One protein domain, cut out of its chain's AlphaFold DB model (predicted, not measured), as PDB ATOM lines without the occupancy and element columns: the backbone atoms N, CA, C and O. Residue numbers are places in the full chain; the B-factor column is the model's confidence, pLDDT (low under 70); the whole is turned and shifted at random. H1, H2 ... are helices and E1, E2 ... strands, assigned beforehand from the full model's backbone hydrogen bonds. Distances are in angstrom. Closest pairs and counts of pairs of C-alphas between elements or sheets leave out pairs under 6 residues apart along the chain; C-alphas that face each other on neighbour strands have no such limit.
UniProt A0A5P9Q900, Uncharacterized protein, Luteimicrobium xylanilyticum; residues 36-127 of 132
ATOM      1  N   ALA A  36     165.210 203.298 208.387       79.75
ATOM      2  CA  ALA A  36     166.394 204.144 208.414       79.75
ATOM      3  C   ALA A  36     166.715 204.809 207.064       79.75
ATOM      4  O   ALA A  36     167.235 205.918 207.050       79.75
ATOM      5  N   GLU A  37     166.356 204.197 205.931       83.25
ATOM      6  CA  GLU A  37     166.428 204.871 204.626       83.25
ATOM      7  C   GLU A  37     165.526 206.108 204.574       83.25
ATOM      8  O   GLU A  37     165.955 207.188 204.158       83.25
ATOM      9  N   ALA A  38     164.282 205.966 205.036       86.38
ATOM     10  CA  ALA A  38     163.332 207.066 205.096       86.38
ATOM     11  C   ALA A  38     163.793 208.144 206.086       86.38
ATOM     12  O   ALA A  38     163.664 209.328 205.783       86.38
ATOM     13  N   ASP A  39     164.385 207.748 207.213       87.31
ATOM     14  CA  ASP A  39     164.907 208.664 208.227       87.31
ATOM     15  C   ASP A  39     166.140 209.435 207.733       87.31
ATOM     16  O   ASP A  39     166.233 210.643 207.954       87.31
ATOM     17  N   VAL A  40     167.073 208.779 207.026       87.06
ATOM     18  CA  VAL A  40     168.226 209.441 206.386       87.06
ATOM     19  C   VAL A  40     167.743 210.437 205.342       87.06
ATOM     20  O   VAL A  40     168.199 211.582 205.328       87.06
ATOM     21  N   ARG A  41     166.788 210.029 204.500       88.44
ATOM     22  CA  ARG A  41     166.199 210.907 203.491       88.44
ATOM     23  C   ARG A  41     165.540 212.126 204.126       88.44
ATOM     24  O   ARG A  41     165.934 213.248 203.821       88.44
ATOM     25  N   ALA A  42     164.619 211.910 205.062       88.88
ATOM     26  CA  ALA A  42     163.928 212.987 205.765       88.88
ATOM     27  C   ALA A  42     164.919 213.908 206.495       88.88
ATOM     28  O   ALA A  42     164.732 215.123 206.551       88.88
ATOM     29  N   ALA A  43     166.008 213.352 207.033       88.62
ATOM     30  CA  ALA A  43     167.031 214.147 207.685       88.62
ATOM     31  C   ALA A  43     167.751 215.089 206.725       88.62
ATOM     32  O   ALA A  43     167.903 216.273 207.039       88.62
ATOM     33  N   LEU A  44     168.149 214.583 205.561       86.81
ATOM     34  CA  LEU A  44     168.788 215.376 204.519       86.81
ATOM     35  C   LEU A  44     167.827 216.396 203.899       86.81
ATOM     36  O   LEU A  44     168.248 217.513 203.619       86.81
ATOM     37  N   GLU A  45     166.543 216.079 203.750       88.69
ATOM     38  CA  GLU A  45     165.524 217.017 203.249       88.69
ATOM     39  C   GLU A  45     165.278 218.188 204.215       88.69
ATOM     40  O   GLU A  45     165.006 219.305 203.784       88.69
ATOM     41  N   THR A  46     165.411 217.966 205.528       87.75
ATOM     42  CA  THR A  46     165.193 219.019 206.545       87.75
ATOM     43  C   THR A  46     166.344 220.014 206.685       87.75
ATOM     44  O   THR A  46     166.192 221.051 207.329       87.75
ATOM     45  N   LEU A  47     167.514 219.698 206.131       86.75
ATOM     46  CA  LEU A  47     168.697 220.543 206.232       86.75
ATOM     47  C   LEU A  47     168.636 221.681 205.194       86.75
ATOM     48  O   LEU A  47     168.244 221.433 204.054       86.75
ATOM     49  N   PRO A  48     169.103 222.902 205.511       83.75
ATOM     50  CA  PRO A  48     169.213 223.966 204.512       83.75
ATOM     51  C   PRO A  48     170.155 223.550 203.367       83.75
ATOM     52  O   PRO A  48     171.060 222.738 203.579       83.75
ATOM     53  N   ALA A  49     169.962 224.092 202.159       78.75
ATOM     54  CA  ALA A  49     170.805 223.783 200.990       78.75
ATOM     55  C   ALA A  49     172.300 224.046 201.280       78.75
ATOM     56  O   ALA A  49     173.157 223.184 201.075       78.75
ATOM     57  N   GLU A  50     172.562 225.172 201.946       79.75
ATOM     58  CA  GLU A  50     173.877 225.645 202.398       79.75
ATOM     59  C   GLU A  50     174.458 224.858 203.594       79.75
ATOM     60  O   GLU A  50     175.457 225.266 204.191       79.75
ATOM     61  N   ALA A  51     173.818 223.764 204.030       83.88
ATOM     62  CA  ALA A  51     174.293 223.001 205.180       83.88
ATOM     63  C   ALA A  51     175.716 222.473 204.935       83.88
ATOM     64  O   ALA A  51     176.003 221.799 203.940       83.88
ATOM     65  N   SER A  52     176.600 222.752 205.892       85.62
ATOM     66  CA  SER A  52     177.947 222.197 205.916       85.62
ATOM     67  C   SER A  52     177.924 220.736 206.376       85.62
ATOM     68  O   SER A  52     177.050 220.326 207.146       85.62
ATOM     69  N   GLY A  53     178.920 219.950 205.949       86.25
ATOM     70  CA  GLY A  53     179.089 218.553 206.376       86.25
ATOM     71  C   GLY A  53     179.001 218.354 207.900       86.25
ATOM     72  O   GLY A  53     178.217 217.518 208.348       86.25
ATOM     73  N   PRO A  54     179.697 219.159 208.729       87.94
ATOM     74  CA  PRO A  54     179.611 219.051 210.186       87.94
ATOM     75  C   PRO A  54     178.219 219.341 210.764       87.94
ATOM     76  O   PRO A  54     177.793 218.656 211.694       87.94
ATOM     77  N   ALA A  55     177.495 220.330 210.226       87.31
ATOM     78  CA  ALA A  55     176.142 220.653 210.683       87.31
ATOM     79  C   ALA A  55     175.165 219.517 210.353       87.31
ATOM     80  O   ALA A  55     174.387 219.084 211.204       87.31
ATOM     81  N   ALA A  56     175.265 218.979 209.137       88.12
ATOM     82  CA  ALA A  56     174.497 217.820 208.710       88.12
ATOM     83  C   ALA A  56     174.801 216.582 209.566       88.12
ATOM     84  O   ALA A  56     173.880 215.900 210.017       88.12
ATOM     85  N   GLN A  57     176.078 216.331 209.870       89.12
ATOM     86  CA  GLN A  57     176.485 215.222 210.730       89.12
ATOM     87  C   GLN A  57     175.858 215.307 212.121       89.12
ATOM     88  O   GLN A  57     175.390 214.289 212.621       89.12
ATOM     89  N   GLN A  58     175.804 216.492 212.737       88.81
ATOM     90  CA  GLN A  58     175.160 216.653 214.045       88.81
ATOM     91  C   GLN A  58     173.661 216.339 213.998       88.81
ATOM     92  O   GLN A  58     173.151 215.639 214.871       88.81
ATOM     93  N   VAL A  59     172.960 216.806 212.961       89.62
ATOM     94  CA  VAL A  59     171.520 216.560 212.785       89.62
ATOM     95  C   VAL A  59     171.218 215.075 212.597       89.62
ATOM     96  O   VAL A  59     170.264 214.563 213.184       89.62
ATOM     97  N   LEU A  60     172.024 214.363 211.807       88.12
ATOM     98  CA  LEU A  60     171.857 212.921 211.643       88.12
ATOM     99  C   LEU A  60     172.271 212.153 212.907       88.12
ATOM    100  O   LEU A  60     171.539 211.267 213.335       88.12
ATOM    101  N   ALA A  61     173.378 212.510 213.561       88.25
ATOM    102  CA  ALA A  61     173.816 211.853 214.798       88.25
ATOM    103  C   ALA A  61     172.786 211.978 215.936       88.25
ATOM    104  O   ALA A  61     172.643 211.061 216.738       88.25
ATOM    105  N   ALA A  62     172.024 213.076 215.985       88.06
ATOM    106  CA  ALA A  62     170.927 213.239 216.939       88.06
ATOM    107  C   ALA A  62     169.735 212.301 216.664       88.06
ATOM    108  O   ALA A  62     169.031 211.919 217.596       88.06
ATOM    109  N   ARG A  63     169.503 211.924 215.398       87.62
ATOM    110  CA  ARG A  63     168.441 210.983 214.996       87.62
ATOM    111  C   ARG A  63     168.860 209.517 215.132       87.62
ATOM    112  O   ARG A  63     168.006 208.664 215.342       87.62
ATOM    113  N   PHE A  64     170.157 209.236 215.028       86.31
ATOM    114  CA  PHE A  64     170.713 207.886 215.037       86.31
ATOM    115  C   PHE A  64     171.672 207.682 216.223       86.31
ATOM    116  O   PHE A  64     172.885 207.840 216.063       86.31
ATOM    117  N   PRO A  65     171.157 207.333 217.418       82.12
ATOM    118  CA  PRO A  65     171.994 207.081 218.586       82.12
ATOM    119  C   PRO A  65     172.834 205.792 218.438       82.12
ATOM    120  O   PRO A  65     172.571 204.959 217.563       82.12
ATOM    121  N   PRO A  66     173.837 205.581 219.313       79.25
ATOM    122  CA  PRO A  66     174.639 204.358 219.330       79.25
ATOM    123  C   PRO A  66     173.770 203.086 219.384       79.25
ATOM    124  O   PRO A  66     172.747 203.086 220.070       79.25
ATOM    125  N   PRO A  67     174.165 201.988 218.708       78.75
ATOM    126  CA  PRO A  67     175.474 201.726 218.087       78.75
ATOM    127  C   PRO A  67     175.602 202.189 216.621       78.75
ATOM    128  O   PRO A  67     176.482 201.716 215.895       78.75
ATOM    129  N   VAL A  68     174.729 203.085 216.152       83.50
ATOM    130  CA  VAL A  68     174.805 203.636 214.795       83.50
ATOM    131  C   VAL A  68     175.959 204.638 214.695       83.50
ATOM    132  O   VAL A  68     176.185 205.458 215.581       83.50
ATOM    133  N   THR A  69     176.716 204.555 213.608       84.88
ATOM    134  CA  THR A  69     177.767 205.499 213.231       84.88
ATOM    135  C   THR A  69     177.260 206.357 212.083       84.88
ATOM    136  O   THR A  69     176.749 205.833 211.095       84.88
ATOM    137  N   VAL A  70     177.435 207.669 212.209       87.00
ATOM    138  CA  VAL A  70     177.070 208.656 211.191       87.00
ATOM    139  C   VAL A  70     178.331 209.376 210.742       87.00
ATOM    140  O   VAL A  70     179.108 209.849 211.572       87.00
ATOM    141  N   ARG A  71     178.520 209.480 209.432       88.12
ATOM    142  CA  ARG A  71     179.589 210.260 208.810       88.12
ATOM    143  C   ARG A  71     179.013 211.066 207.669       88.12
ATOM    144  O   ARG A  71     178.254 210.523 206.875       88.12
ATOM    145  N   VAL A  72     179.372 212.337 207.577       88.75
ATOM    146  CA  VAL A  72     178.899 213.198 206.492       88.75
ATOM    147  C   VAL A  72     180.070 213.925 205.864       88.75
ATOM    148  O   VAL A  72     180.928 214.462 206.562       88.75
ATOM    149  N   GLU A  73     180.076 213.958 204.542       87.81
ATOM    150  CA  GLU A  73     181.067 214.647 203.735       87.81
ATOM    151  C   GLU A  73     180.356 215.515 202.701       87.81
ATOM    152  O   GLU A  73     179.292 215.152 202.195       87.81
ATOM    153  N   ARG A  74     180.925 216.684 202.408       84.88
ATOM    154  CA  ARG A  74     180.474 217.522 201.297       84.88
ATOM    155  C   ARG A  74     181.535 217.468 200.208       84.88
ATOM    156  O   ARG A  74     182.692 217.778 200.482       84.88
ATOM    157  N   SER A  75     181.128 217.090 199.003       83.31
ATOM    158  CA  SER A  75     181.982 217.025 197.819       83.31
ATOM    159  C   SER A  75     181.372 217.914 196.745       83.31
ATOM    160  O   SER A  75     180.366 217.560 196.137       83.31
ATOM    161  N   GLY A  76     181.938 219.113 196.573       83.38
ATOM    162  CA  GLY A  76     181.356 220.152 195.721       83.38
ATOM    163  C   GLY A  76     179.905 220.467 196.106       83.38
ATOM    164  O   GLY A  76     179.625 220.932 197.219       83.38
ATOM    165  N   ASP A  77     179.012 220.150 195.176       83.12
ATOM    166  CA  ASP A  77     177.574 220.441 195.191       83.12
ATOM    167  C   ASP A  77     176.738 219.297 195.804       83.12
ATOM    168  O   ASP A  77     175.509 219.341 195.859       83.12
ATOM    169  N   GLU A  78     177.401 218.240 196.284       85.00
ATOM    170  CA  GLU A  78     176.755 217.078 196.890       85.00
ATOM    171  C   GLU A  78     177.082 216.961 198.380       85.00
ATOM    172  O   GLU A  78     178.237 217.019 198.814       85.00
ATOM    173  N   LEU A  79     176.043 216.728 199.180       88.25
ATOM    174  CA  LEU A  79     176.150 216.349 200.582       88.25
ATOM    175  C   LEU A  79     175.888 214.847 200.715       88.25
ATOM    176  O   LEU A  79     174.772 214.380 200.484       88.25
ATOM    177  N   VAL A  80     176.911 214.098 201.115       88.25
ATOM    178  CA  VAL A  80     176.882 212.639 201.227       88.25
ATOM    179  C   VAL A  80     176.923 212.243 202.696       88.25
ATOM    180  O   VAL A  80     177.899 212.500 203.398       88.25
ATOM    181  N   ALA A  81     175.871 211.588 203.169       89.12
ATOM    182  CA  ALA A  81     175.767 211.051 204.514       89.12
ATOM    183  C   ALA A  81     175.791 209.524 204.488       89.12
ATOM    184  O   ALA A  81     174.958 208.904 203.842       89.12
ATOM    185  N   ALA A  82     176.701 208.918 205.239       88.50
ATOM    186  CA  ALA A  82     176.769 207.484 205.461       88.50
ATOM    187  C   ALA A  82     176.338 207.164 206.897       88.50
ATOM    188  O   ALA A  82     176.908 207.678 207.865       88.50
ATOM    189  N   VAL A  83     175.325 206.313 207.027       86.44
ATOM    190  CA  VAL A  83     174.767 205.856 208.300       86.44
ATOM    191  C   VAL A  83     174.842 204.340 208.337       86.44
ATOM    192  O   VAL A  83     174.247 203.656 207.507       86.44
ATOM    193  N   GLY A  84     175.585 203.796 209.294       84.88
ATOM    194  CA  GLY A  84     175.810 202.357 209.387       84.88
ATOM    195  C   GLY A  84     175.835 201.864 210.818       84.88
ATOM    196  O   GLY A  84     176.122 202.617 211.745       84.88
ATOM    197  N   LEU A  85     175.551 200.584 211.008       78.19
ATOM    198  CA  LEU A  85     175.619 199.960 212.322       78.19
ATOM    199  C   LEU A  85     177.027 199.424 212.596       78.19
ATOM    200  O   LEU A  85     177.644 198.752 211.754       78.19
ATOM    201  N   ALA A  86     177.545 199.729 213.788       67.38
ATOM    202  CA  ALA A  86     178.772 199.118 214.269       67.38
ATOM    203  C   ALA A  86     178.565 197.595 214.379       67.38
ATOM    204  O   ALA A  86     177.525 197.135 214.844       67.38
ATOM    205  N   ALA A  87     179.554 196.820 213.926       65.19
ATOM    206  CA  ALA A  87     179.561 195.350 213.892       65.19
ATOM    207  C   ALA A  87     178.622 194.630 212.891       65.19
ATOM    208  O   ALA A  87     178.743 193.412 212.768       65.19
ATOM    209  N   THR A  88     177.756 195.317 212.133       68.88
ATOM    210  CA  THR A  88     176.938 194.682 211.064       68.88
ATOM    211  C   THR A  88     177.495 194.990 209.675       68.88
ATOM    212  O   THR A  88     178.527 195.645 209.584       68.88
ATOM    213  N   ARG A  89     176.878 194.509 208.584       69.25
ATOM    214  CA  ARG A  89     177.188 194.962 207.208       69.25
ATOM    215  C   ARG A  89     176.271 196.088 206.732       69.25
ATOM    216  O   ARG A  89     176.536 196.670 205.688       69.25
ATOM    217  N   ASP A  90     175.264 196.444 207.520       76.62
ATOM    218  CA  ASP A  90     174.243 197.397 207.109       76.62
ATOM    219  C   ASP A  90     174.820 198.811 207.023       76.62
ATOM    220  O   ASP A  90     175.515 199.288 207.932       76.62
ATOM    221  N   CYS A  91     174.558 199.452 205.891       82.56
ATOM    222  CA  CYS A  91     175.006 200.793 205.564       82.56
ATOM    223  C   CYS A  91     174.004 201.418 204.598       82.56
ATOM    224  O   CYS A  91     173.658 200.816 203.577       82.56
ATOM    225  N   VAL A  92     173.564 202.624 204.933       85.62
ATOM    226  CA  VAL A  92     172.734 203.475 204.090       85.62
ATOM    227  C   VAL A  92     173.528 204.728 203.781       85.62
ATOM    228  O   VAL A  92     173.999 205.411 204.692       85.62
ATOM    229  N   VAL A  93     173.666 205.041 202.498       86.88
ATOM    230  CA  VAL A  93     174.264 206.291 202.036       86.88
ATOM    231  C   VAL A  93     173.166 207.155 201.436       86.88
ATOM    232  O   VAL A  93     172.526 206.766 200.465       86.88
ATOM    233  N   GLY A  94     172.926 208.315 202.033       87.75
ATOM    234  CA  GLY A  94     172.071 209.357 201.487       87.75
ATOM    235  C   GLY A  94     172.913 210.410 200.779       87.75
ATOM    236  O   GLY A  94     173.876 210.911 201.349       87.75
ATOM    237  N   VAL A  95     172.545 210.761 199.557       88.12
ATOM    238  CA  VAL A  95     173.186 211.806 198.758       88.12
ATOM    239  C   VAL A  95     172.148 212.865 198.467       88.12
ATOM    240  O   VAL A  95     171.094 212.561 197.911       88.12
ATOM    241  N   ARG A  96     172.439 214.104 198.840       89.50
ATOM    242  CA  ARG A  96     171.636 215.262 198.471       89.50
ATOM    243  C   ARG A  96     172.453 216.147 197.547       89.50
ATOM    244  O   ARG A  96     173.444 216.719 197.996       89.50
ATOM    245  N   ALA A  97     172.026 216.252 196.297       84.19
ATOM    246  CA  ALA A  97     172.580 217.220 195.362       84.19
ATOM    247  C   ALA A  97     171.897 218.588 195.539       84.19
ATOM    248  O   ALA A  97     170.851 218.702 196.187       84.19
ATOM    249  N   ASP A  98     172.476 219.633 194.954       79.06
ATOM    250  CA  ASP A  98     171.911 220.989 194.982       79.06
ATOM    251  C   ASP A  98     170.583 221.128 194.203       79.06
ATOM    252  O   ASP A  98     169.895 222.140 194.326       79.06
ATOM    253  N   ASP A  99     170.151 220.088 193.473       75.50
ATOM    254  CA  ASP A  99     168.786 219.974 192.929       75.50
ATOM    255  C   ASP A  99     167.718 219.732 194.018       75.50
ATOM    256  O   ASP A  99     166.518 219.714 193.731       75.50
ATOM    257  N   GLY A 100     168.145 219.550 195.273       73.38
ATOM    258  CA  GLY A 100     167.291 219.283 196.426       73.38
ATOM    259  C   GLY A 100     166.774 217.846 196.485       73.38
ATOM    260  O   GLY A 100     166.066 217.494 197.430       73.38
ATOM    261  N   VAL A 101     167.130 216.998 195.518       83.00
ATOM    262  CA  VAL A 101     166.703 215.604 195.465       83.00
ATOM    263  C   VAL A 101     167.638 214.767 196.325       83.00
ATOM    264  O   VAL A 101     168.847 214.696 196.100       83.00
ATOM    265  N   VAL A 102     167.060 214.076 197.306       85.19
ATOM    266  CA  VAL A 102     167.793 213.113 198.124       85.19
ATOM    267  C   VAL A 102     167.657 211.714 197.535       85.19
ATOM    268  O   VAL A 102     166.556 211.190 197.363       85.19
ATOM    269  N   ARG A 103     168.797 211.087 197.259       85.50
ATOM    270  CA  ARG A 103     168.916 209.710 196.776       85.50
ATOM    271  C   ARG A 103     169.491 208.850 197.889       85.50
ATOM    272  O   ARG A 103     170.457 209.249 198.530       85.50
ATOM    273  N   THR A 104     168.913 207.680 198.123       84.00
ATOM    274  CA  THR A 104     169.406 206.729 199.125       84.00
ATOM    275  C   THR A 104     169.916 205.468 198.444       84.00
ATOM    276  O   THR A 104     169.297 204.953 197.516       84.00
ATOM    277  N   PHE A 105     171.053 204.975 198.917       80.31
ATOM    278  CA  PHE A 105     171.717 203.771 198.438       80.31
ATOM    279  C   PHE A 105     171.934 202.826 199.613       80.31
ATOM    280  O   PHE A 105     172.372 203.254 200.685       80.31
ATOM    281  N   THR A 106     171.640 201.544 199.417       77.69
ATOM    282  CA  THR A 106     171.771 200.505 200.443       77.69
ATOM    283  C   THR A 106     172.518 199.292 199.909       77.69
ATOM    284  O   THR A 106     172.663 199.115 198.701       77.69
ATOM    285  N   GLY A 107     173.032 198.460 200.820       66.75
ATOM    286  CA  GLY A 107     173.658 197.187 200.451       66.75
ATOM    287  C   GLY A 107     175.112 197.286 199.980       66.75
ATOM    288  O   GLY A 107     175.556 196.429 199.222       66.75
ATOM    289  N   PHE A 108     175.868 198.296 200.425       65.69
ATOM    290  CA  PHE A 108     177.308 198.373 200.150       65.69
ATOM    291  C   PHE A 108     178.042 197.151 200.722       65.69
ATOM    292  O   PHE A 108     178.018 196.902 201.932       65.69
ATOM    293  N   ASP A 109     178.707 196.387 199.853       56.09
ATOM    294  CA  ASP A 109     179.354 195.139 200.246       56.09
ATOM    295  C   ASP A 109     180.715 195.412 200.898       56.09
ATOM    296  O   ASP A 109     181.707 195.718 200.236       56.09
ATOM    297  N   ARG A 110     180.782 195.286 202.231       52.25
ATOM    298  CA  ARG A 110     182.036 195.489 202.979       52.25
ATOM    299  C   ARG A 110     183.130 194.481 202.614       52.25
ATOM    300  O   ARG A 110     184.268 194.691 203.008       52.25
ATOM    301  N   ALA A 111     182.818 193.401 201.888       50.41
ATOM    302  CA  ALA A 111     183.831 192.473 201.378       50.41
ATOM    303  C   ALA A 111     184.818 193.143 200.403       50.41
ATOM    304  O   ALA A 111     185.926 192.646 200.228       50.41
ATOM    305  N   LEU A 112     184.426 194.274 199.806       49.47
ATOM    306  CA  LEU A 112     185.275 195.088 198.934       49.47
ATOM    307  C   LEU A 112     186.142 196.102 199.705       49.47
ATOM    308  O   LEU A 112     186.945 196.793 199.088       49.47
ATOM    309  N   LEU A 113     185.994 196.188 201.033       50.56
ATOM    310  CA  LEU A 113     186.752 197.096 201.897       50.56
ATOM    311  C   LEU A 113     187.915 196.357 202.550       50.56
ATOM    312  O   LEU A 113     187.745 195.267 203.104       50.56
ATOM    313  N   ALA A 114     189.104 196.956 202.505       42.88
ATOM    314  CA  ALA A 114     190.283 196.353 203.111       42.88
ATOM    315  C   ALA A 114     190.115 196.218 204.643       42.88
ATOM    316  O   ALA A 114     189.463 197.054 205.280       42.88
ATOM    317  N   PRO A 115     190.713 195.193 205.285       40.91
ATOM    318  CA  PRO A 115     190.718 195.081 206.741       40.91
ATOM    319  C   PRO A 115     191.316 196.347 207.377       40.91
ATOM    320  O   PRO A 115     192.490 196.645 207.180       40.91
ATOM    321  N   GLY A 116     190.509 197.094 208.136       51.69
ATOM    322  CA  GLY A 116     190.904 198.377 208.738       51.69
ATOM    323  C   GLY A 116     190.312 199.616 208.059       51.69
ATOM    324  O   GLY A 116     190.449 200.716 208.594       51.69
ATOM    325  N   GLU A 117     189.605 199.462 206.938       55.34
ATOM    326  CA  GLU A 117     188.829 200.554 206.361       55.34
ATOM    327  C   GLU A 117     187.616 200.902 207.222       55.34
ATOM    328  O   GLU A 117     186.997 200.076 207.896       55.34
ATOM    329  N   VAL A 118     187.315 202.194 207.227       59.91
ATOM    330  CA  VAL A 118     186.455 202.884 208.180       59.91
ATOM    331  C   VAL A 118     184.951 202.612 207.988       59.91
ATOM    332  O   VAL A 118     184.158 203.542 207.946       59.91
ATOM    333  N   GLY A 119     184.523 201.350 207.929       67.44
ATOM    334  CA  GLY A 119     183.106 200.961 207.940       67.44
ATOM    335  C   GLY A 119     182.227 201.721 206.930       67.44
ATOM    336  O   GLY A 119     182.672 202.082 205.848       67.44
ATOM    337  N   CYS A 120     180.955 201.947 207.277       75.19
ATOM    338  CA  CYS A 120     180.038 202.758 206.469       75.19
ATOM    339  C   CYS A 120     180.537 204.216 206.404       75.19
ATOM    340  O   CYS A 120     180.487 204.931 207.409       75.19
ATOM    341  N   ALA A 121     181.041 204.641 205.242       79.56
ATOM    342  CA  ALA A 121     181.666 205.947 205.039       79.56
ATOM    343  C   ALA A 121     181.202 206.616 203.728       79.56
ATOM    344  O   ALA A 121     180.893 205.908 202.769       79.56
ATOM    345  N   PRO A 122     181.185 207.963 203.644       76.44
ATOM    346  CA  PRO A 122     180.811 208.689 202.424       76.44
ATOM    347  C   PRO A 122     181.697 208.351 201.216       76.44
ATOM    348  O   PRO A 122     181.224 208.338 200.079       76.44
ATOM    349  N   SER A 123     182.961 207.993 201.465       72.62
ATOM    350  CA  SER A 123     183.918 207.562 200.443       72.62
ATOM    351  C   SER A 123     183.458 206.339 199.644       72.62
ATOM    352  O   SER A 123     183.874 206.192 198.503       72.62
ATOM    353  N   LEU A 124     182.559 205.505 200.184       70.06
ATOM    354  CA  LEU A 124     181.971 204.371 199.457       70.06
ATOM    355  C   LEU A 124     181.197 204.806 198.206       70.06
ATOM    356  O   LEU A 124     181.101 204.048 197.246       70.06
ATOM    357  N   TYR A 125     180.640 206.017 198.237       73.06
ATOM    358  CA  TYR A 125     179.940 206.626 197.111       73.06
ATOM    359  C   TYR A 125     180.865 207.531 196.292       73.06
ATOM    360  O   TYR A 125     180.859 207.466 195.068       73.06
ATOM    361  N   LEU A 126     181.680 208.354 196.960       74.62
ATOM    362  CA  LEU A 126     182.535 209.344 196.292       74.62
ATOM    363  C   LEU A 126     183.734 208.723 195.557       74.62
ATOM    364  O   LEU A 126     184.233 209.296 194.592       74.62
ATOM    365  N   ALA A 127     184.198 207.558 196.006       70.69
ATOM    366  CA  ALA A 127     185.305 206.817 195.418       70.69
ATOM    367  C   ALA A 127     185.000 205.309 195.477       70.69
ATOM    368  O   ALA A 127     185.554 204.598 196.321       70.69
TER     369      ALA A 127
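AT A GLANCE: This is residues 36 to 127 of the 132 residues of an uncharacterized protein of Luteimicrobium xylanilyticum (UniProt A0A5P9Q900). A twisted sheet of four antiparallel strands is covered on one face by two helices, H1 over E3 and H2 over the edge strand E1, both running along the strands. The other face has the short helix H3 over it, at the far end of a long stretch, residues 107 to 122, that loops away from the sheet and comes back. The printed part has 92 residues with three named helices and four named strands, in the order H1 H2 E1 E2 E3 E4 H3; the sheet's order is E1 E2 E3 E4, and the class is mixed, helices and strands. The whole is compact, with a radius of gyration of the C-alphas of 12.2 A, and spans 35 by 27 by 20 A.

HOW THE PARTS SIT: Strands E1, residues 68 to 75, E2, residues 78 to 85, E3, residues 91 to 97, and E4, residues 102 to 106, form a meander, each strand the antiparallel neighbour of the one before. The sheet is twisted, its C-alphas lying up to 4.3 A off the best plane. In the hairpin E1 and E2, N 71 and O 82 are within hydrogen-bond range at 2.9 A; in the hairpin E2 and E3, N 81 and O 94 at 2.8 A; in the hairpin E3 and E4, N 95 and O 103 at 2.8 A. H1, residues 36 to 45, is on the sheet at a height of 8.3 A; its closest C-alphas to E3 are those of Val 40 and Gly 94, 6.2 A. H2, residues 53 to 63, is on the same face at a height of 7.9 A; its closest C-alphas to E1 are those of Gly 53 and Glu 73, 5.1 A. On the local plane, H1 stands at 22 degrees to E3 and H2 at 22 degrees to E1. H1 and H2 touch, their closest C-alphas being those of Ala 43 and Leu 60, 6.4 A, at a steep tilt of 45 degrees, opposite ways. H3, residues 123 to 126, is on the opposite face at a height of 7.7 A, only just over E2, on which 3 of its 4 C-alphas fall. H3 is apart from H1 and H2. Every O i to N i+4 pair is within range in H1 and 6 of 7 in H2; H3 is too short for one.

IN THESE COORDINATES: E1 measures 22.8 A from first to last C-alpha, E2 23.1 A, E3 19.5 A, E4 13.4 A, H1 13.9 A, H2 15.7 A and H3 4.7 A. H1 begins at C-alpha 36 (166.394, 204.144, 208.414), E1 at C-alpha 68 (174.805, 203.636, 214.795), and H3 ends at C-alpha 126 (182.535, 209.344, 196.292).

THE WHOLE: The two C-alphas farthest apart are those of Pro 48 and Pro 115, 36.1 A. The printed part has no cut; the link from E4 to H3, 16 residues, is long. Mean pLDDT of the printed part is 79.0, and residues 86 to 89 and 107 to 119 are under 70.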